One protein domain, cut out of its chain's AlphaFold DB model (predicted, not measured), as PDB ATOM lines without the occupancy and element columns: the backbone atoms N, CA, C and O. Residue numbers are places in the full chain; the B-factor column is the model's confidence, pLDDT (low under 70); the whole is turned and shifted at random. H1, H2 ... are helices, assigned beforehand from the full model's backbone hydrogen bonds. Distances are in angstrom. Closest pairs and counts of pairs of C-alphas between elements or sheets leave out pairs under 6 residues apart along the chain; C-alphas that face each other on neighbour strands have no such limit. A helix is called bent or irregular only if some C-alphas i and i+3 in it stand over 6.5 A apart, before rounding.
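AT A GLANCE: This is residues 3 to 86 of the 234 residues of the protein "Deoxyribodipyrimidine photolyase" of Gemmatimonadetes bacterium (UniProt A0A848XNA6). A long helix, H4, bent but running nearly straight, has the shorter helix H3 side by side with its first arm, H4a, while residues 78 to 86 at the far end stick out. The long link of residues 40 to 62 joins H3 to H4, the very short helix H1 packs on H4a, and the short H2 sits near the beginning of H3. The printed part has 84 residues, with four named helices in the order H1, H2, H3, H4 and no named strand; its class is all helix. It is compact, with a radius of gyration of the C-alphas of 13.7 A, and spans 37 by 33 by 21 A.

HOW THE PARTS SIT: H1, residues 3 to 6, touches H4a, residues 63 to 72; their closest C-alphas, those of Gly 4 and Gly 64, are 4.4 A apart. H2, residues 19 to 23, is apart from H1. H2 is close to but not clearly touching H3, residues 29 to 39; the closest C-alphas are those of Leu 22 and Ala 29, 6.8 A apart. H3 and H4a form a helical hairpin: they only just touch, with 3 pairs of C-alphas within 8 A, the closest being those of Val 36 and Ala 65 at 7.0 A. They run opposite ways at a shallow tilt of 9 degrees. H4b, residues 75 to 85, touches no helix but is near H4a, at a shallow tilt of 24 degrees. In H2, H3 and H4b each O i to N i+4 pair is within hydrogen-bond range, and in H4a 5 of 6 are. H1 is too short for such a pair, and its one O i to N i+3 pair is not within range.

IN THESE COORDINATES: H1 begins at C-alpha 3, at (-51.572, -24.602, -34.603). H3 measures 15.5 A from its first to its last C-alpha and begins at C-alpha 29, at (-54.260, -26.161, -17.803). By its hydrogen bonds H4 was assigned as one helix, residues 63 to 85, but it is bent: C-alphas 72 and 75 are 6.6 A apart. H4a is 14.2 A long and H4b 15.7 A; H4b ends at C-alpha 85, at (-37.058, -22.940, -7.070).

THE WHOLE: The two C-alphas farthest apart, those of Asp 11 and Ser 49, are 38.1 A apart. The links H1 to H2, 12 residues, and H3 to H4, 23 residues, are long; that from H2 to H3, 5 residues, is tight. The printed part has no cut. The model's mean pLDDT over the printed part is 93.3, and no printed residue is under 70.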
ATOM      1  N   TYR A   3     -52.485 -25.177 -35.604       89.19
ATOM      2  CA  TYR A   3     -51.572 -24.602 -34.603       89.19
ATOM      3  C   TYR A   3     -50.089 -24.870 -34.924       89.19
ATOM      4  O   TYR A   3     -49.279 -23.949 -34.934       89.19
ATOM      5  N   GLY A   4     -49.734 -26.117 -35.255       87.12
ATOM      6  CA  GLY A   4     -48.342 -26.502 -35.514       87.12
ATOM      7  C   GLY A   4     -47.675 -25.715 -36.650       87.12
ATOM      8  O   GLY A   4     -46.523 -25.307 -36.506       87.12
ATOM      9  N   SER A   5     -48.397 -25.458 -37.746       87.94
ATOM     10  CA  SER A   5     -47.863 -24.751 -38.918       87.94
ATOM     11  C   SER A   5     -47.997 -23.231 -38.822       87.94
ATOM     12  O   SER A   5     -47.103 -22.515 -39.268       87.94
ATOM     13  N   ASP A   6     -49.088 -22.735 -38.234       91.44
ATOM     14  CA  ASP A   6     -49.483 -21.329 -38.359       91.44
ATOM     15  C   ASP A   6     -49.231 -20.484 -37.099       91.44
ATOM     16  O   ASP A   6     -49.256 -19.264 -37.201       91.44
ATOM     17  N   ARG A   7     -48.915 -21.066 -35.929       89.69
ATOM     18  CA  ARG A   7     -48.750 -20.317 -34.653       89.69
ATOM     19  C   ARG A   7     -47.691 -19.206 -34.647       89.69
ATOM     20  O   ARG A   7     -47.607 -18.447 -33.690       89.69
ATOM     21  N   ASN A   8     -46.812 -19.174 -35.647       90.38
ATOM     22  CA  ASN A   8     -45.779 -18.146 -35.784       90.38
ATOM     23  C   ASN A   8     -46.164 -17.044 -36.783       90.38
ATOM     24  O   ASN A   8     -45.363 -16.140 -36.997       90.38
ATOM     25  N   HIS A   9     -47.338 -17.128 -37.407       91.19
ATOM     26  CA  HIS A   9     -47.775 -16.212 -38.451       91.19
ATOM     27  C   HIS A   9     -48.803 -15.224 -37.877       91.19
ATOM     28  O   HIS A   9     -49.921 -15.644 -37.592       91.19
ATOM     29  N   PRO A  10     -48.458 -13.934 -37.717       88.38
ATOM     30  CA  PRO A  10     -49.301 -12.970 -37.005       88.38
ATOM     31  C   PRO A  10     -50.673 -12.752 -37.666       88.38
ATOM     32  O   PRO A  10     -51.667 -12.617 -36.961       88.38
ATOM     33  N   ASP A  11     -50.758 -12.828 -38.999       89.38
ATOM     34  CA  ASP A  11     -52.044 -12.705 -39.713       89.38
ATOM     35  C   ASP A  11     -52.933 -13.954 -39.596       89.38
ATOM     36  O   ASP A  11     -54.143 -13.912 -39.818       89.38
ATOM     37  N   ARG A  12     -52.363 -15.108 -39.227       83.88
ATOM     38  CA  ARG A  12     -53.124 -16.354 -39.104       83.88
ATOM     39  C   ARG A  12     -53.489 -16.527 -37.641       83.88
ATOM     40  O   ARG A  12     -52.661 -16.959 -36.847       83.88
ATOM     41  N   GLN A  13     -54.744 -16.238 -37.300       83.00
ATOM     42  CA  GLN A  13     -55.347 -16.460 -35.975       83.00
ATOM     43  C   GLN A  13     -55.383 -17.958 -35.604       83.00
ATOM     44  O   GLN A  13     -56.425 -18.607 -35.587       83.00
ATOM     45  N   ALA A  14     -54.211 -18.547 -35.380       90.62
ATOM     46  CA  ALA A  14     -54.010 -19.972 -35.159       90.62
ATOM     47  C   ALA A  14     -53.542 -20.284 -33.734       90.62
ATOM     48  O   ALA A  14     -53.347 -21.455 -33.409       90.62
ATOM     49  N   THR A  15     -53.338 -19.260 -32.899       92.06
ATOM     50  CA  THR A  15     -53.054 -19.420 -31.468       92.06
ATOM     51  C   THR A  15     -54.354 -19.601 -30.682       92.06
ATOM     52  O   THR A  15     -55.433 -19.315 -31.189       92.06
ATOM     53  N   SER A  16     -54.271 -20.124 -29.457       93.88
ATOM     54  CA  SER A  16     -55.465 -20.410 -28.650       93.88
ATOM     55  C   SER A  16     -56.048 -19.188 -27.943       93.88
ATOM     56  O   SER A  16     -57.174 -19.259 -27.469       93.88
ATOM     57  N   GLU A  17     -55.265 -18.111 -27.804       93.50
ATOM     58  CA  GLU A  17     -55.632 -16.906 -27.042       93.50
ATOM     59  C   GLU A  17     -56.004 -17.180 -25.569       93.50
ATOM     60  O   GLU A  17     -56.635 -16.364 -24.904       93.50
ATOM     61  N   LEU A  18     -55.583 -18.331 -25.030       96.69
ATOM     62  CA  LEU A  18     -55.958 -18.772 -23.684       96.69
ATOM     63  C   LEU A  18     -55.115 -18.155 -22.562       96.69
ATOM     64  O   LEU A  18     -55.450 -18.351 -21.394       96.69
ATOM     65  N   SER A  19     -54.023 -17.447 -22.868       96.62
ATOM     66  CA  SER A  19     -53.085 -16.980 -21.841       96.62
ATOM     67  C   SER A  19     -53.712 -16.063 -20.780       96.62
ATOM     68  O   SER A  19     -53.425 -16.314 -19.608       96.62
ATOM     69  N   PRO A  20     -54.636 -15.123 -21.085       96.75
ATOM     70  CA  PRO A  20     -55.322 -14.340 -20.052       96.75
ATOM     71  C   PRO A  20     -56.141 -15.210 -19.092       96.75
ATOM     72  O   PRO A  20     -56.099 -15.040 -17.876       96.75
ATOM     73  N   TYR A  21     -56.874 -16.184 -19.633       97.94
ATOM     74  CA  TYR A  21     -57.742 -17.062 -18.848       97.94
ATOM     75  C   TYR A  21     -56.935 -18.031 -17.983       97.94
ATOM     76  O   TYR A  21     -57.315 -18.297 -16.845       97.94
ATOM     77  N   LEU A  22     -55.820 -18.541 -18.513       97.81
ATOM     78  CA  LEU A  22     -54.884 -19.389 -17.776       97.81
ATOM     79  C   LEU A  22     -54.179 -18.607 -16.663       97.81
ATOM     80  O   LEU A  22     -54.000 -19.150 -15.576       97.81
ATOM     81  N   HIS A  23     -53.799 -17.351 -16.919       97.69
ATOM     82  CA  HIS A  23     -53.143 -16.482 -15.941       97.69
ATOM     83  C   HIS A  23     -54.036 -16.227 -14.718       97.69
ATOM     84  O   HIS A  23     -53.611 -16.438 -13.584       97.69
ATOM     85  N   PHE A  24     -55.303 -15.861 -14.938       97.94
ATOM     86  CA  PHE A  24     -56.257 -15.610 -13.851       97.94
ATOM     87  C   PHE A  24     -56.937 -16.873 -13.301       97.94
ATOM     88  O   PHE A  24     -57.792 -16.782 -12.422       97.94
ATOM     89  N   GLY A  25     -56.591 -18.060 -13.810       97.25
ATOM     90  CA  GLY A  25     -57.185 -19.321 -13.363       97.25
ATOM     91  C   GLY A  25     -58.670 -19.481 -13.717       97.25
ATOM     92  O   GLY A  25     -59.354 -20.303 -13.112       97.25
ATOM     93  N   HIS A  26     -59.177 -18.732 -14.702       98.38
ATOM     94  CA  HIS A  26     -60.534 -18.908 -15.238       98.38
ATOM     95  C   HIS A  26     -60.697 -20.251 -15.958       98.38
ATOM     96  O   HIS A  26     -61.800 -20.789 -16.038       98.38
ATOM     97  N   VAL A  27     -59.595 -20.795 -16.480       98.06
ATOM     98  CA  VAL A  27     -59.516 -22.157 -17.008       98.06
ATOM     99  C   VAL A  27     -58.247 -22.825 -16.491       98.06
ATOM    100  O   VAL A  27     -57.185 -22.208 -16.421       98.06
ATOM    101  N   SER A  28     -58.347 -24.100 -16.125       97.81
ATOM    102  CA  SER A  28     -57.203 -24.899 -15.690       97.81
ATOM    103  C   SER A  28     -56.433 -25.464 -16.885       97.81
ATOM    104  O   SER A  28     -57.032 -25.968 -17.836       97.81
ATOM    105  N   ALA A  29     -55.099 -25.487 -16.807       97.62
ATOM    106  CA  ALA A  29     -54.260 -26.161 -17.803       97.62
ATOM    107  C   ALA A  29     -54.616 -27.656 -17.949       97.62
ATOM    108  O   ALA A  29     -54.567 -28.190 -19.055       97.62
ATOM    109  N   PHE A  30     -55.069 -28.306 -16.868       97.81
ATOM    110  CA  PHE A  30     -55.560 -29.687 -16.906       97.81
ATOM    111  C   PHE A  30     -56.857 -29.825 -17.709       97.81
ATOM    112  O   PHE A  30     -56.999 -30.783 -18.460       97.81
ATOM    113  N   GLN A  31     -57.778 -28.858 -17.605       98.19
ATOM    114  CA  GLN A  31     -59.009 -28.856 -18.408       98.19
ATOM    115  C   GLN A  31     -58.692 -28.679 -19.894       98.19
ATOM    116  O   GLN A  31     -59.273 -29.352 -20.740       98.19
ATOM    117  N   VAL A  32     -57.742 -27.795 -20.218       98.31
ATOM    118  CA  VAL A  32     -57.302 -27.595 -21.604       98.31
ATOM    119  C   VAL A  32     -56.622 -28.858 -22.144       98.31
ATOM    120  O   VAL A  32     -56.916 -29.271 -23.265       98.31
ATOM    121  N   PHE A  33     -55.754 -29.500 -21.354       97.81
ATOM    122  CA  PHE A  33     -55.129 -30.773 -21.723       97.81
ATOM    123  C   PHE A  33     -56.175 -31.864 -21.976       97.81
ATOM    124  O   PHE A  33     -56.122 -32.520 -23.012       97.81
ATOM    125  N   ASP A  34     -57.135 -32.039 -21.064       97.81
ATOM    126  CA  ASP A  34     -58.186 -33.056 -21.169       97.81
ATOM    127  C   ASP A  34     -59.064 -32.852 -22.413       97.81
ATOM    128  O   ASP A  34     -59.356 -33.806 -23.137       97.81
ATOM    129  N   ALA A  35     -59.396 -31.598 -22.738       97.88
ATOM    130  CA  ALA A  35     -60.118 -31.261 -23.961       97.88
ATOM    131  C   ALA A  35     -59.323 -31.643 -25.222       97.88
ATOM    132  O   ALA A  35     -59.879 -32.239 -26.147       97.88
ATOM    133  N   VAL A  36     -58.017 -31.347 -25.261       97.00
ATOM    134  CA  VAL A  36     -57.138 -31.749 -26.375       97.00
ATOM    135  C   VAL A  36     -57.023 -33.270 -26.463       97.00
ATOM    136  O   VAL A  36     -57.205 -33.831 -27.540       97.00
ATOM    137  N   GLY A  37     -56.788 -33.945 -25.337       97.06
ATOM    138  CA  GLY A  37     -56.700 -35.400 -25.275       97.06
ATOM    139  C   GLY A  37     -57.984 -36.079 -25.751       97.06
ATOM    140  O   GLY A  37     -57.921 -37.009 -26.552       97.06
ATOM    141  N   SER A  38     -59.144 -35.560 -25.350       97.31
ATOM    142  CA  SER A  38     -60.453 -36.042 -25.802       97.31
ATOM    143  C   SER A  38     -60.636 -35.889 -27.315       97.31
ATOM    144  O   SER A  38     -61.064 -36.835 -27.976       97.31
ATOM    145  N   MET A  39     -60.257 -34.740 -27.890       96.06
ATOM    146  CA  MET A  39     -60.306 -34.516 -29.344       96.06
ATOM    147  C   MET A  39     -59.376 -35.456 -30.127       96.06
ATOM    148  O   MET A  39     -59.705 -35.859 -31.240       96.06
ATOM    149  N   GLU A  40     -58.231 -35.822 -29.552       96.50
ATOM    150  CA  GLU A  40     -57.239 -36.721 -30.159       96.50
ATOM    151  C   GLU A  40     -57.528 -38.215 -29.874       96.50
ATOM    152  O   GLU A  40     -56.772 -39.105 -30.293       96.50
ATOM    153  N   GLY A  41     -58.612 -38.521 -29.145       96.25
ATOM    154  CA  GLY A  41     -58.932 -39.878 -28.686       96.25
ATOM    155  C   GLY A  41     -57.786 -40.494 -27.877       96.25
ATOM    156  O   GLY A  41     -57.471 -41.680 -28.024       96.25
ATOM    157  N   TRP A  42     -57.088 -39.659 -27.114       97.00
ATOM    158  CA  TRP A  42     -55.871 -40.015 -26.411       97.00
ATOM    159  C   TRP A  42     -56.167 -40.719 -25.088       97.00
ATOM    160  O   TRP A  42     -57.121 -40.401 -24.383       97.00
ATOM    161  N   THR A  43     -55.301 -41.666 -24.732       95.25
ATOM    162  CA  THR A  43     -55.278 -42.295 -23.407       95.25
ATOM    163  C   THR A  43     -53.823 -42.422 -22.948       95.25
ATOM    164  O   THR A  43     -52.939 -42.518 -23.807       95.25
ATOM    165  N   PRO A  44     -53.545 -42.514 -21.632       93.44
ATOM    166  CA  PRO A  44     -52.181 -42.689 -21.123       93.44
ATOM    167  C   PRO A  44     -51.432 -43.905 -21.694       93.44
ATOM    168  O   PRO A  44     -50.206 -43.919 -21.698       93.44
ATOM    169  N   LEU A  45     -52.145 -44.906 -22.227       94.06
ATOM    170  CA  LEU A  45     -51.555 -46.077 -22.886       94.06
ATOM    171  C   LEU A  45     -50.817 -45.746 -24.194       94.06
ATOM    172  O   LEU A  45     -50.095 -46.594 -24.708       94.06
ATOM    173  N   ARG A  46     -51.008 -44.543 -24.752       93.56
ATOM    174  CA  ARG A  46     -50.314 -44.075 -25.963       93.56
ATOM    175  C   ARG A  46     -48.975 -43.392 -25.685       93.56
ATOM    176  O   ARG A  46     -48.290 -43.042 -26.642       93.56
ATOM    177  N   LEU A  47     -48.615 -43.186 -24.416       92.31
ATOM    178  CA  LEU A  47     -47.338 -42.570 -24.060       92.31
ATOM    179  C   LEU A  47     -46.169 -43.393 -24.605       92.31
ATOM    180  O   LEU A  47     -46.133 -44.617 -24.470       92.31
ATOM    181  N   SER A  48     -45.196 -42.701 -25.193       89.25
ATOM    182  CA  SER A  48     -43.951 -43.329 -25.622       89.25
ATOM    183  C   SER A  48     -43.179 -43.878 -24.421       89.25
ATOM    184  O   SER A  48     -43.048 -43.220 -23.390       89.25
ATOM    185  N   SER A  49     -42.594 -45.067 -24.575       85.44
ATOM    186  CA  SER A  49     -41.632 -45.616 -23.612       85.44
ATOM    187  C   SER A  49     -40.267 -44.921 -23.669       85.44
ATOM    188  O   SER A  49     -39.436 -45.121 -22.787       85.44
ATOM    189  N   GLU A  50     -40.008 -44.127 -24.712       83.50
ATOM    190  CA  GLU A  50     -38.763 -43.383 -24.893       83.50
ATOM    191  C   GLU A  50     -38.924 -41.910 -24.495       83.50
ATOM    192  O   GLU A  50     -39.658 -41.154 -25.134       83.50
ATOM    193  N   SER A  51     -38.149 -41.466 -23.503       77.12
ATOM    194  CA  SER A  51     -38.037 -40.059 -23.098       77.12
ATOM    195  C   SER A  51     -36.789 -39.406 -23.710       77.12
ATOM    196  O   SER A  51     -35.843 -39.043 -23.012       77.12
ATOM    197  N   ALA A  52     -36.757 -39.278 -25.039       79.12
ATOM    198  CA  ALA A  52     -35.590 -38.768 -25.775       79.12
ATOM    199  C   ALA A  52     -35.533 -37.226 -25.903       79.12
ATOM    200  O   ALA A  52     -34.746 -36.706 -26.692       79.12
ATOM    201  N   GLY A  53     -36.396 -36.484 -25.193       76.31
ATOM    202  CA  GLY A  53     -36.461 -35.016 -25.274       76.31
ATOM    203  C   GLY A  53     -36.870 -34.477 -26.653       76.31
ATOM    204  O   GLY A  53     -36.550 -33.340 -27.002       76.31
ATOM    205  N   LYS A  54     -37.536 -35.305 -27.467       83.25
ATOM    206  CA  LYS A  54     -38.074 -34.903 -28.771       83.25
ATOM    207  C   LYS A  54     -39.310 -34.025 -28.566       83.25
ATOM    208  O   LYS A  54     -40.048 -34.200 -27.606       83.25
ATOM    209  N   ARG A  55     -39.538 -33.101 -29.503       78.50
ATOM    210  CA  ARG A  55     -40.716 -32.213 -29.508       78.50
ATOM    211  C   ARG A  55     -42.018 -32.925 -29.871       78.50
ATOM    212  O   ARG A  55     -43.082 -32.357 -29.675       78.50
ATOM    213  N   GLU A  56     -41.906 -34.111 -30.459       86.50
ATOM    214  CA  GLU A  56     -43.022 -34.896 -30.971       86.50
ATOM    215  C   GLU A  56     -42.795 -36.383 -30.678       86.50
ATOM    216  O   GLU A  56     -41.651 -36.853 -30.606       86.50
ATOM    217  N   GLY A  57     -43.897 -37.115 -30.553       89.81
ATOM    218  CA  GLY A  57     -43.954 -38.555 -30.349       89.81
ATOM    219  C   GLY A  57     -44.011 -38.977 -28.885       89.81
ATOM    220  O   GLY A  57     -44.154 -40.168 -28.630       89.81
ATOM    221  N   TRP A  58     -43.913 -38.054 -27.921       91.62
ATOM    222  CA  TRP A  58     -44.047 -38.407 -26.502       91.62
ATOM    223  C   TRP A  58     -45.498 -38.736 -26.151       91.62
ATOM    224  O   TRP A  58     -45.768 -39.747 -25.500       91.62
ATOM    225  N   TRP A  59     -46.426 -37.891 -26.605       93.50
ATOM    226  CA  TRP A  59     -47.844 -38.049 -26.305       93.50
ATOM    227  C   TRP A  59     -48.503 -39.087 -27.215       93.50
ATOM    228  O   TRP A  59     -49.472 -39.718 -26.805       93.50
ATOM    229  N   GLY A  60     -48.003 -39.284 -28.436       93.56
ATOM    230  CA  GLY A  60     -48.671 -40.132 -29.423       93.56
ATOM    231  C   GLY A  60     -49.963 -39.487 -29.939       93.56
ATOM    232  O   GLY A  60     -50.952 -40.183 -30.185       93.56
ATOM    233  N   MET A  61     -49.969 -38.153 -30.041       94.31
ATOM    234  CA  MET A  61     -51.057 -37.350 -30.618       94.31
ATOM    235  C   MET A  61     -50.636 -36.773 -31.978       94.31
ATOM    236  O   MET A  61     -49.503 -36.955 -32.426       94.31
ATOM    237  N   SER A  62     -51.542 -36.066 -32.661       94.31
ATOM    238  CA  SER A  62     -51.188 -35.355 -33.891       94.31
ATOM    239  C   SER A  62     -50.059 -34.328 -33.662       94.31
ATOM    240  O   SER A  62     -49.990 -33.719 -32.588       94.31
ATOM    241  N   PRO A  63     -49.210 -34.034 -34.672       93.00
ATOM    242  CA  PRO A  63     -48.147 -33.030 -34.537       93.00
ATOM    243  C   PRO A  63     -48.658 -31.651 -34.094       93.00
ATOM    244  O   PRO A  63     -47.989 -30.929 -33.360       93.00
ATOM    245  N   GLY A  64     -49.874 -31.278 -34.507       93.69
ATOM    246  CA  GLY A  64     -50.504 -30.027 -34.087       93.69
ATOM    247  C   GLY A  64     -50.870 -30.005 -32.602       93.69
ATOM    248  O   GLY A  64     -50.689 -28.968 -31.962       93.69
ATOM    249  N   ALA A  65     -51.362 -31.125 -32.063       95.00
ATOM    250  CA  ALA A  65     -51.662 -31.267 -30.643       95.00
ATOM    251  C   ALA A  65     -50.380 -31.298 -29.807       95.00
ATOM    252  O   ALA A  65     -50.279 -30.548 -28.842       95.00
ATOM    253  N   GLU A  66     -49.365 -32.068 -30.208       94.88
ATOM    254  CA  GLU A  66     -48.091 -32.104 -29.480       94.88
ATOM    255  C   GLU A  66     -47.373 -30.749 -29.502       94.88
ATOM    256  O   GLU A  66     -46.883 -30.302 -28.469       94.88
ATOM    257  N   ALA A  67     -47.405 -30.025 -30.626       94.38
ATOM    258  CA  ALA A  67     -46.872 -28.665 -30.693       94.38
ATOM    259  C   ALA A  67     -47.601 -27.690 -29.751       94.38
ATOM    260  O   ALA A  67     -46.975 -26.773 -29.217       94.38
ATOM    261  N   PHE A  68     -48.914 -27.859 -29.554       96.06
ATOM    262  CA  PHE A  68     -49.693 -27.070 -28.598       96.06
ATOM    263  C   PHE A  68     -49.379 -27.461 -27.149       96.06
ATOM    264  O   PHE A  68     -49.129 -26.586 -26.320       96.06
ATOM    265  N   LEU A  69     -49.326 -28.761 -26.857       95.62
ATOM    266  CA  LEU A  69     -49.005 -29.287 -25.531       95.62
ATOM    267  C   LEU A  69     -47.569 -28.976 -25.108       95.62
ATOM    268  O   LEU A  69     -47.336 -28.750 -23.926       95.62
ATOM    269  N   ASP A  70     -46.621 -28.867 -26.040       94.88
ATOM    270  CA  ASP A  70     -45.276 -28.380 -25.724       94.88
ATOM    271  C   ASP A  70     -45.330 -26.957 -25.143       94.88
ATOM    272  O   ASP A  70     -44.645 -26.646 -24.173       94.88
ATOM    273  N   GLN A  71     -46.189 -26.082 -25.674       95.75
ATOM    274  CA  GLN A  71     -46.350 -24.729 -25.133       95.75
ATOM    275  C   GLN A  71     -47.150 -24.721 -23.819       95.75
ATOM    276  O   GLN A  71     -46.741 -24.064 -22.863       95.75
ATOM    277  N   LEU A  72     -48.264 -25.461 -23.759       96.75
ATOM    278  CA  LEU A  72     -49.160 -25.499 -22.596       96.75
ATOM    279  C   LEU A  72     -48.547 -26.205 -21.379       96.75
ATOM    280  O   LEU A  72     -48.829 -25.802 -20.256       96.75
ATOM    281  N   VAL A  73     -47.759 -27.260 -21.600       95.00
ATOM    282  CA  VAL A  73     -47.179 -28.100 -20.546       95.00
ATOM    283  C   VAL A  73     -45.692 -27.797 -20.403       95.00
ATOM    284  O   VAL A  73     -45.279 -27.289 -19.370       95.00
ATOM    285  N   THR A  74     -44.863 -28.031 -21.423       94.19
ATOM    286  CA  THR A  74     -43.404 -27.891 -21.260       94.19
ATOM    287  C   THR A  74     -42.998 -26.453 -20.937       94.19
ATOM    288  O   THR A  74     -42.399 -26.200 -19.895       94.19
ATOM    289  N   TRP A  75     -43.311 -25.497 -21.815       95.50
ATOM    290  CA  TRP A  75     -42.821 -24.120 -21.677       95.50
ATOM    291  C   TRP A  75     -43.477 -23.367 -20.528       95.50
ATOM    292  O   TRP A  75     -42.787 -22.639 -19.813       95.50
ATOM    293  N   ARG A  76     -44.783 -23.566 -20.330       96.38
ATOM    294  CA  ARG A  76     -45.495 -23.006 -19.184       96.38
ATOM    295  C   ARG A  76     -44.929 -23.545 -17.873       96.38
ATOM    296  O   ARG A  76     -44.429 -22.780 -17.053       96.38
ATOM    297  N   GLU A  77     -44.940 -24.860 -17.676       96.31
ATOM    298  CA  GLU A  77     -44.521 -25.427 -16.390       96.31
ATOM    299  C   GLU A  77     -43.028 -25.210 -16.114       96.31
ATOM    300  O   GLU A  77     -42.634 -25.093 -14.956       96.31
ATOM    301  N   LEU A  78     -42.192 -25.056 -17.148       95.12
ATOM    302  CA  LEU A  78     -40.795 -24.647 -16.979       95.12
ATOM    303  C   LEU A  78     -40.671 -23.271 -16.304       95.12
ATOM    304  O   LEU A  78     -39.783 -23.072 -15.470       95.12
ATOM    305  N   GLY A  79     -41.564 -22.333 -16.627       95.81
ATOM    306  CA  GLY A  79     -41.572 -21.017 -16.000       95.81
ATOM    307  C   GLY A  79     -42.019 -21.045 -14.544       95.81
ATOM    308  O   GLY A  79     -41.387 -20.420 -13.685       95.81
ATOM    309  N   TYR A  80     -43.048 -21.839 -14.246       97.06
ATOM    310  CA  TYR A  80     -43.488 -22.094 -12.872       97.06
ATOM    311  C   TYR A  80     -42.406 -22.811 -12.057       97.06
ATOM    312  O   TYR A  80     -42.107 -22.391 -10.941       97.06
ATOM    313  N   ASN A  81     -41.745 -23.821 -12.632       97.19
ATOM    314  CA  ASN A  81     -40.640 -24.537 -11.999       97.19
ATOM    315  C   ASN A  81     -39.511 -23.584 -11.586       97.19
ATOM    316  O   ASN A  81     -39.068 -23.611 -10.437       97.19
ATOM    317  N   ARG A  82     -39.076 -22.695 -12.488       95.81
ATOM    318  CA  ARG A  82     -38.018 -21.732 -12.160       95.81
ATOM    319  C   ARG A  82     -38.436 -20.768 -11.067       95.81
ATOM    320  O   ARG A  82     -37.653 -20.527 -10.156       95.81
ATOM    321  N   SER A  83     -39.647 -20.236 -11.163       96.31
ATOM    322  CA  SER A  83     -40.152 -19.257 -10.198       96.31
ATOM    323  C   SER A  83     -40.338 -19.869  -8.808       96.31
ATOM    324  O   SER A  83     -40.166 -19.180  -7.810       96.31
ATOM    325  N   HIS A  84     -40.641 -21.169  -8.740       97.31
ATOM    326  CA  HIS A  84     -40.749 -21.913  -7.489       97.31
ATOM    327  C   HIS A  84     -39.389 -22.189  -6.829       97.31
ATOM    328  O   HIS A  84     -39.279 -22.112  -5.609       97.31
ATOM    329  N   HIS A  85     -38.359 -22.527  -7.611       97.12
ATOM    330  CA  HIS A  85     -37.058 -22.940  -7.070       97.12
ATOM    331  C   HIS A  85     -36.038 -21.810  -6.898       97.12
ATOM    332  O   HIS A  85     -35.011 -22.020  -6.257       97.12
ATOM    333  N   ASP A  86     -36.278 -20.642  -7.488       95.75
ATOM    334  CA  ASP A  86     -35.350 -19.515  -7.467       95.75
ATOM    335  C   ASP A  86     -36.099 -18.220  -7.146       95.75
ATOM    336  O   ASP A  86     -36.770 -17.643  -8.002       95.75
TER     337      ASP A  86